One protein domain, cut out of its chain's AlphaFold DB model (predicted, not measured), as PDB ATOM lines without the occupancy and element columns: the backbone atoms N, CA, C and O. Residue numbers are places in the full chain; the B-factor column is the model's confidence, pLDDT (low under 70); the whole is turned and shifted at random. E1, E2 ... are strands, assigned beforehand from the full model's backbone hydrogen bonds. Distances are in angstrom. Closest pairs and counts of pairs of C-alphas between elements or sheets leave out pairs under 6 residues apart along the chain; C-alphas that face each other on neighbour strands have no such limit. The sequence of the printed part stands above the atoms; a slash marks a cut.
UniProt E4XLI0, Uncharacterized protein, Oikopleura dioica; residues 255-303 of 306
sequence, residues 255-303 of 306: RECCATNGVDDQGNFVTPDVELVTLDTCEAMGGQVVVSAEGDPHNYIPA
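AT A GLANCE: This is residues 255 to 303 of the 306 residues of an uncharacterized protein of Oikopleura dioica (UniProt E4XLI0). Two strand hairpins, E1 with E2 and E3 with E4, join side by side through E1 and E3 into one strongly twisted sheet, so that the second hairpin crosses the line of the first. The long loop of the first hairpin, residues 260 to 273, reaches out to one end of the domain. The printed part has 49 residues, with four named strands in the order E1 E2 E3 E4 and no named helix; the sheet's order is E2 E1 E3 E4, all antiparallel. The class is all strand, though 23 of the 49 residues are in named strands. The whole is compact, with a radius of gyration of the C-alphas of 10.8 A, and flat, spanning 30 by 28 by 13 A.

HOW THE PARTS SIT: Start with E1, residues 255 to 259, an inner strand. Its hairpin partner E2, residues 274 to 278, is an edge strand; look for N 258 and O 275, 2.8 A apart. On to E3, residues 288 to 293, antiparallel to E1: N 259 and O 288 are 2.9 A apart, and C-alphas 258 and 289 face each other at 4.7 A. E3's pairing is staggered, with E1 over residues 288 to 290 and with E4, residues 296 to 302, over 290 to 293. In the hairpin of E3 and E4, find N 291 and O 301 at 2.9 A. E2 and E4 are apart.

IN THESE COORDINATES: Find C-alpha 255 at (-12.307, 29.628, 1.911); E1 runs 13.3 A from there. E2 covers 13.2 A and E3 14.8 A. E4 covers 13.8 A, ending at C-alpha 302, (-23.091, 32.455, 12.253).

THE WHOLE: The farthest C-alphas, of Arg 255 and Gln 266, are 30.8 A apart. The printed part has no cut. The link E1 to E2 is long; residues 261 to 272 have pLDDT under 70.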
ATOM      1  N   ARG A 255     -11.775  28.269   1.805       92.25
ATOM      2  CA  ARG A 255     -12.307  29.628   1.911       92.25
ATOM      3  C   ARG A 255     -13.465  29.674   2.891       92.25
ATOM      4  O   ARG A 255     -14.117  28.670   3.157       92.25
ATOM      5  N   GLU A 256     -13.749  30.870   3.375       93.12
ATOM      6  CA  GLU A 256     -14.851  31.121   4.297       93.12
ATOM      7  C   GLU A 256     -15.646  32.351   3.865       93.12
ATOM      8  O   GLU A 256     -15.135  33.239   3.179       93.12
ATOM      9  N   CYS A 257     -16.924  32.365   4.228       93.31
ATOM     10  CA  CYS A 257     -17.830  33.453   3.909       93.31
ATOM     11  C   CYS A 257     -17.891  34.405   5.101       93.31
ATOM     12  O   CYS A 257     -18.208  33.988   6.215       93.31
ATOM     13  N   CYS A 258     -17.529  35.661   4.876       93.12
ATOM     14  CA  CYS A 258     -17.293  36.643   5.918       93.12
ATOM     15  C   CYS A 258     -18.324  37.759   5.858       93.12
ATOM     16  O   CYS A 258     -18.474  38.396   4.821       93.12
ATOM     17  N   ALA A 259     -19.005  38.014   6.971       90.81
ATOM     18  CA  ALA A 259     -19.871  39.168   7.145       90.81
ATOM     19  C   ALA A 259     -19.091  40.298   7.830       90.81
ATOM     20  O   ALA A 259     -18.587  40.105   8.940       90.81
ATOM     21  N   THR A 260     -19.002  41.471   7.201       79.44
ATOM     22  CA  THR A 260     -18.211  42.603   7.721       79.44
ATOM     23  C   THR A 260     -19.040  43.757   8.286       79.44
ATOM     24  O   THR A 260     -18.463  44.604   8.952       79.44
ATOM     25  N   ASN A 261     -20.374  43.758   8.154       67.62
ATOM     26  CA  ASN A 261     -21.253  44.805   8.707       67.62
ATOM     27  C   ASN A 261     -22.649  44.261   9.083       67.62
ATOM     28  O   ASN A 261     -23.611  44.464   8.356       67.62
ATOM     29  N   GLY A 262     -22.789  43.549  10.205       59.09
ATOM     30  CA  GLY A 262     -24.095  43.010  10.641       59.09
ATOM     31  C   GLY A 262     -24.994  44.007  11.383       59.09
ATOM     32  O   GLY A 262     -26.127  43.677  11.730       59.09
ATOM     33  N   VAL A 263     -24.483  45.204  11.685       56.56
ATOM     34  CA  VAL A 263     -25.176  46.199  12.503       56.56
ATOM     35  C   VAL A 263     -24.734  47.605  12.101       56.56
ATOM     36  O   VAL A 263     -23.534  47.839  11.964       56.56
ATOM     37  N   ASP A 264     -25.675  48.527  11.902       62.16
ATOM     38  CA  ASP A 264     -25.356  49.940  11.664       62.16
ATOM     39  C   ASP A 264     -24.885  50.637  12.959       62.16
ATOM     40  O   ASP A 264     -24.966  50.083  14.061       62.16
ATOM     41  N   ASP A 265     -24.421  51.887  12.849       62.97
ATOM     42  CA  ASP A 265     -24.001  52.721  13.991       62.97
ATOM     43  C   ASP A 265     -25.124  52.950  15.032       62.97
ATOM     44  O   ASP A 265     -24.883  53.494  16.113       62.97
ATOM     45  N   GLN A 266     -26.368  52.575  14.711       64.50
ATOM     46  CA  GLN A 266     -27.544  52.682  15.572       64.50
ATOM     47  C   GLN A 266     -27.946  51.340  16.207       64.50
ATOM     48  O   GLN A 266     -28.899  51.303  16.988       64.50
ATOM     49  N   GLY A 267     -27.212  50.257  15.941       54.84
ATOM     50  CA  GLY A 267     -27.504  48.936  16.489       54.84
ATOM     51  C   GLY A 267     -28.641  48.201  15.770       54.84
ATOM     52  O   GLY A 267     -29.128  47.199  16.299       54.84
ATOM     53  N   ASN A 268     -29.067  48.663  14.587       52.09
ATOM     54  CA  ASN A 268     -30.030  47.939  13.761       52.09
ATOM     55  C   ASN A 268     -29.319  46.893  12.910       52.09
ATOM     56  O   ASN A 268     -28.273  47.161  12.323       52.09
ATOM     57  N   PHE A 269     -29.940  45.724  12.785       52.09
ATOM     58  CA  PHE A 269     -29.490  44.702  11.850       52.09
ATOM     59  C   PHE A 269     -29.660  45.220  10.416       52.09
ATOM     60  O   PHE A 269     -30.778  45.498   9.980       52.09
ATOM     61  N   VAL A 270     -28.552  45.355   9.695       64.50
ATOM     62  CA  VAL A 270     -28.522  45.630   8.251       64.50
ATOM     63  C   VAL A 270     -28.115  44.357   7.525       64.50
ATOM     64  O   VAL A 270     -27.451  43.499   8.105       64.50
ATOM     65  N   THR A 271     -28.538  44.213   6.266       64.62
ATOM     66  CA  THR A 271     -28.069  43.116   5.415       64.62
ATOM     67  C   THR A 271     -26.545  43.169   5.389       64.62
ATOM     68  O   THR A 271     -26.006  44.179   4.931       64.62
ATOM     69  N   PRO A 272     -25.848  42.145   5.908       68.81
ATOM     70  CA  PRO A 272     -24.411  42.227   6.040       68.81
ATOM     71  C   PRO A 272     -23.750  42.323   4.672       68.81
ATOM     72  O   PRO A 272     -24.163  41.654   3.723       68.81
ATOM     73  N   ASP A 273     -22.682  43.114   4.587       80.94
ATOM     74  CA  ASP A 273     -21.717  42.960   3.507       80.94
ATOM     75  C   ASP A 273     -21.075  41.584   3.678       80.94
ATOM     76  O   ASP A 273     -20.382  41.331   4.665       80.94
ATOM     77  N   VAL A 274     -21.390  40.671   2.760       88.06
ATOM     78  CA  VAL A 274     -20.927  39.285   2.801       88.06
ATOM     79  C   VAL A 274     -19.959  39.045   1.654       88.06
ATOM     80  O   VAL A 274     -20.333  39.122   0.482       88.06
ATOM     81  N   GLU A 275     -18.719  38.710   1.993       90.56
ATOM     82  CA  GLU A 275     -17.644  38.488   1.035       90.56
ATOM     83  C   GLU A 275     -16.897  37.178   1.278       90.56
ATOM     84  O   GLU A 275     -16.786  36.673   2.394       90.56
ATOM     85  N   LEU A 276     -16.374  36.601   0.198       92.06
ATOM     86  CA  LEU A 276     -15.601  35.370   0.264       92.06
ATOM     87  C   LEU A 276     -14.133  35.692   0.547       92.06
ATOM     88  O   LEU A 276     -13.454  36.287  -0.293       92.06
ATOM     89  N   VAL A 277     -13.620  35.210   1.673       92.56
ATOM     90  CA  VAL A 277     -12.239  35.452   2.106       92.56
ATOM     91  C   VAL A 277     -11.435  34.152   2.166       92.56
ATOM     92  O   VAL A 277     -11.942  33.056   1.906       92.56
ATOM     93  N   THR A 278     -10.132  34.273   2.420       93.25
ATOM     94  CA  THR A 278      -9.274  33.093   2.628       93.25
ATOM     95  C   THR A 278      -9.635  32.454   3.967       93.25
ATOM     96  O   THR A 278     -10.019  33.169   4.887       93.25
ATOM     97  N   LEU A 279      -9.517  31.131   4.084       92.88
ATOM     98  CA  LEU A 279      -9.723  30.444   5.361       92.88
ATOM     99  C   LEU A 279      -8.917  31.110   6.495       92.88
ATOM    100  O   LEU A 279      -7.759  31.481   6.279       92.88
ATOM    101  N   ASP A 280      -9.535  31.249   7.668       91.62
ATOM    102  CA  ASP A 280      -8.956  31.830   8.888       91.62
ATOM    103  C   ASP A 280      -8.583  33.327   8.788       91.62
ATOM    104  O   ASP A 280      -7.706  33.808   9.514       91.62
ATOM    105  N   THR A 281      -9.222  34.098   7.898       94.12
ATOM    106  CA  THR A 281      -8.932  35.542   7.737       94.12
ATOM    107  C   THR A 281     -10.081  36.464   8.122       94.12
ATOM    108  O   THR A 281      -9.829  37.613   8.480       94.12
ATOM    109  N   CYS A 282     -11.318  35.975   8.131       92.56
ATOM    110  CA  CYS A 282     -12.506  36.769   8.411       92.56
ATOM    111  C   CYS A 282     -12.464  37.401   9.806       92.56
ATOM    112  O   CYS A 282     -12.546  38.621   9.945       92.56
ATOM    113  N   GLU A 283     -12.264  36.584  10.843       91.12
ATOM    114  CA  GLU A 283     -12.213  37.069  12.228       91.12
ATOM    115  C   GLU A 283     -10.999  37.980  12.461       91.12
ATOM    116  O   GLU A 283     -11.084  38.969  13.190       91.12
ATOM    117  N   ALA A 284      -9.876  37.703  11.789       90.19
ATOM    118  CA  ALA A 284      -8.679  38.541  11.849       90.19
ATOM    119  C   ALA A 284      -8.907  39.938  11.241       90.19
ATOM    120  O   ALA A 284      -8.262  40.904  11.653       90.19
ATOM    121  N   MET A 285      -9.835  40.051  10.288       88.31
ATOM    122  CA  MET A 285     -10.288  41.314   9.700       88.31
ATOM    123  C   MET A 285     -11.408  41.986  10.511       88.31
ATOM    124  O   MET A 285     -11.874  43.056  10.128       88.31
ATOM    125  N   GLY A 286     -11.821  41.396  11.639       87.00
ATOM    126  CA  GLY A 286     -12.916  41.895  12.473       87.00
ATOM    127  C   GLY A 286     -14.313  41.532  11.965       87.00
ATOM    128  O   GLY A 286     -15.291  42.078  12.471       87.00
ATOM    129  N   GLY A 287     -14.417  40.636  10.979       89.12
ATOM    130  CA  GLY A 287     -15.686  40.102  10.491       89.12
ATOM    131  C   GLY A 287     -16.162  38.874  11.270       89.12
ATOM    132  O   GLY A 287     -15.486  38.373  12.170       89.12
ATOM    133  N   GLN A 288     -17.338  38.370  10.899       91.00
ATOM    134  CA  GLN A 288     -17.915  37.135  11.430       91.00
ATOM    135  C   GLN A 288     -18.048  36.086  10.326       91.00
ATOM    136  O   GLN A 288     -18.613  36.362   9.268       91.00
ATOM    137  N   VAL A 289     -17.577  34.863  10.584       92.62
ATOM    138  CA  VAL A 289     -17.774  33.747   9.650       92.62
ATOM    139  C   VAL A 289     -19.247  33.341   9.654       92.62
ATOM    140  O   VAL A 289     -19.814  32.995  10.695       92.62
ATOM    141  N   VAL A 290     -19.861  33.366   8.475       91.50
ATOM    142  CA  VAL A 290     -21.277  33.064   8.263       91.50
ATOM    143  C   VAL A 290     -21.465  31.957   7.233       91.50
ATOM    144  O   VAL A 290     -20.600  31.675   6.406       91.50
ATOM    145  N   VAL A 291     -22.625  31.322   7.279       90.81
ATOM    146  CA  VAL A 291     -23.097  30.339   6.299       90.81
ATOM    147  C   VAL A 291     -24.557  30.627   5.988       90.81
ATOM    148  O   VAL A 291     -25.255  31.232   6.802       90.81
ATOM    149  N   SER A 292     -25.027  30.220   4.813       88.25
ATOM    150  CA  SER A 292     -26.452  30.341   4.517       88.25
ATOM    151  C   SER A 292     -27.284  29.454   5.434       88.25
ATOM    152  O   SER A 292     -26.873  28.342   5.776       88.25
ATOM    153  N   ALA A 293     -28.445  29.965   5.838       84.75
ATOM    154  CA  ALA A 293     -29.412  29.191   6.594       84.75
ATOM    155  C   ALA A 293     -29.901  27.995   5.760       84.75
ATOM    156  O   ALA A 293     -30.017  28.069   4.536       84.75
ATOM    157  N   GLU A 294     -30.170  26.873   6.426       82.75
ATOM    158  CA  GLU A 294     -30.683  25.678   5.756       82.75
ATOM    159  C   GLU A 294     -32.042  25.980   5.105       82.75
ATOM    160  O   GLU A 294     -32.950  26.486   5.764       82.75
ATOM    161  N   GLY A 295     -32.160  25.709   3.802       79.38
ATOM    162  CA  GLY A 295     -33.364  25.999   3.014       79.38
ATOM    163  C   GLY A 295     -33.612  27.485   2.712       79.38
ATOM    164  O   GLY A 295     -34.615  27.806   2.083       79.38
ATOM    165  N   ASP A 296     -32.724  28.393   3.133       83.44
ATOM    166  CA  ASP A 296     -32.838  29.832   2.871       83.44
ATOM    167  C   ASP A 296     -31.466  30.439   2.508       83.44
ATOM    168  O   ASP A 296     -30.742  30.958   3.368       83.44
ATOM    169  N   PRO A 297     -31.074  30.397   1.220       84.25
ATOM    170  CA  PRO A 297     -29.799  30.943   0.757       84.25
ATOM    171  C   PRO A 297     -29.734  32.475   0.806       84.25
ATOM    172  O   PRO A 297     -28.645  33.039   0.656       84.25
ATOM    173  N   HIS A 298     -30.865  33.148   1.032       82.81
ATOM    174  CA  HIS A 298     -30.965  34.601   1.159       82.81
ATOM    175  C   HIS A 298     -30.763  35.089   2.595       82.81
ATOM    176  O   HIS A 298     -30.725  36.297   2.829       82.81
ATOM    177  N   ASN A 299     -30.586  34.173   3.544       85.00
ATOM    178  CA  ASN A 299     -30.322  34.492   4.932       85.00
ATOM    179  C   ASN A 299     -28.992  33.884   5.392       85.00
ATOM    180  O   ASN A 299     -28.636  32.765   5.018       85.00
ATOM    181  N   TYR A 300     -28.255  34.625   6.217       87.38
ATOM    182  CA  TYR A 300     -26.965  34.208   6.762       87.38
ATOM    183  C   TYR A 300     -27.045  34.046   8.274       87.38
ATOM    184  O   TYR A 300     -27.565  34.905   8.983       87.38
ATOM    185  N   ILE A 301     -26.475  32.950   8.765       86.69
ATOM    186  CA  ILE A 301     -26.322  32.661  10.190       86.69
ATOM    187  C   ILE A 301     -24.840  32.500  10.538       86.69
ATOM    188  O   ILE A 301     -24.044  32.125   9.670       86.69
ATOM    189  N   PRO A 302     -24.441  32.754  11.795       87.81
ATOM    190  CA  PRO A 302     -23.091  32.455  12.253       87.81
ATOM    191  C   PRO A 302     -22.729  30.987  12.001       87.81
ATOM    192  O   PRO A 302     -23.516  30.090  12.297       87.81
ATOM    193  N   ALA A 303     -21.527  30.721  11.486       85.31
ATOM    194  CA  ALA A 303     -21.101  29.357  11.151       85.31
ATOM    195  C   ALA A 303     -21.016  28.419  12.371       85.31
ATOM    196  O   ALA A 303     -21.106  27.205  12.227       85.31
TER     197      ALA A 303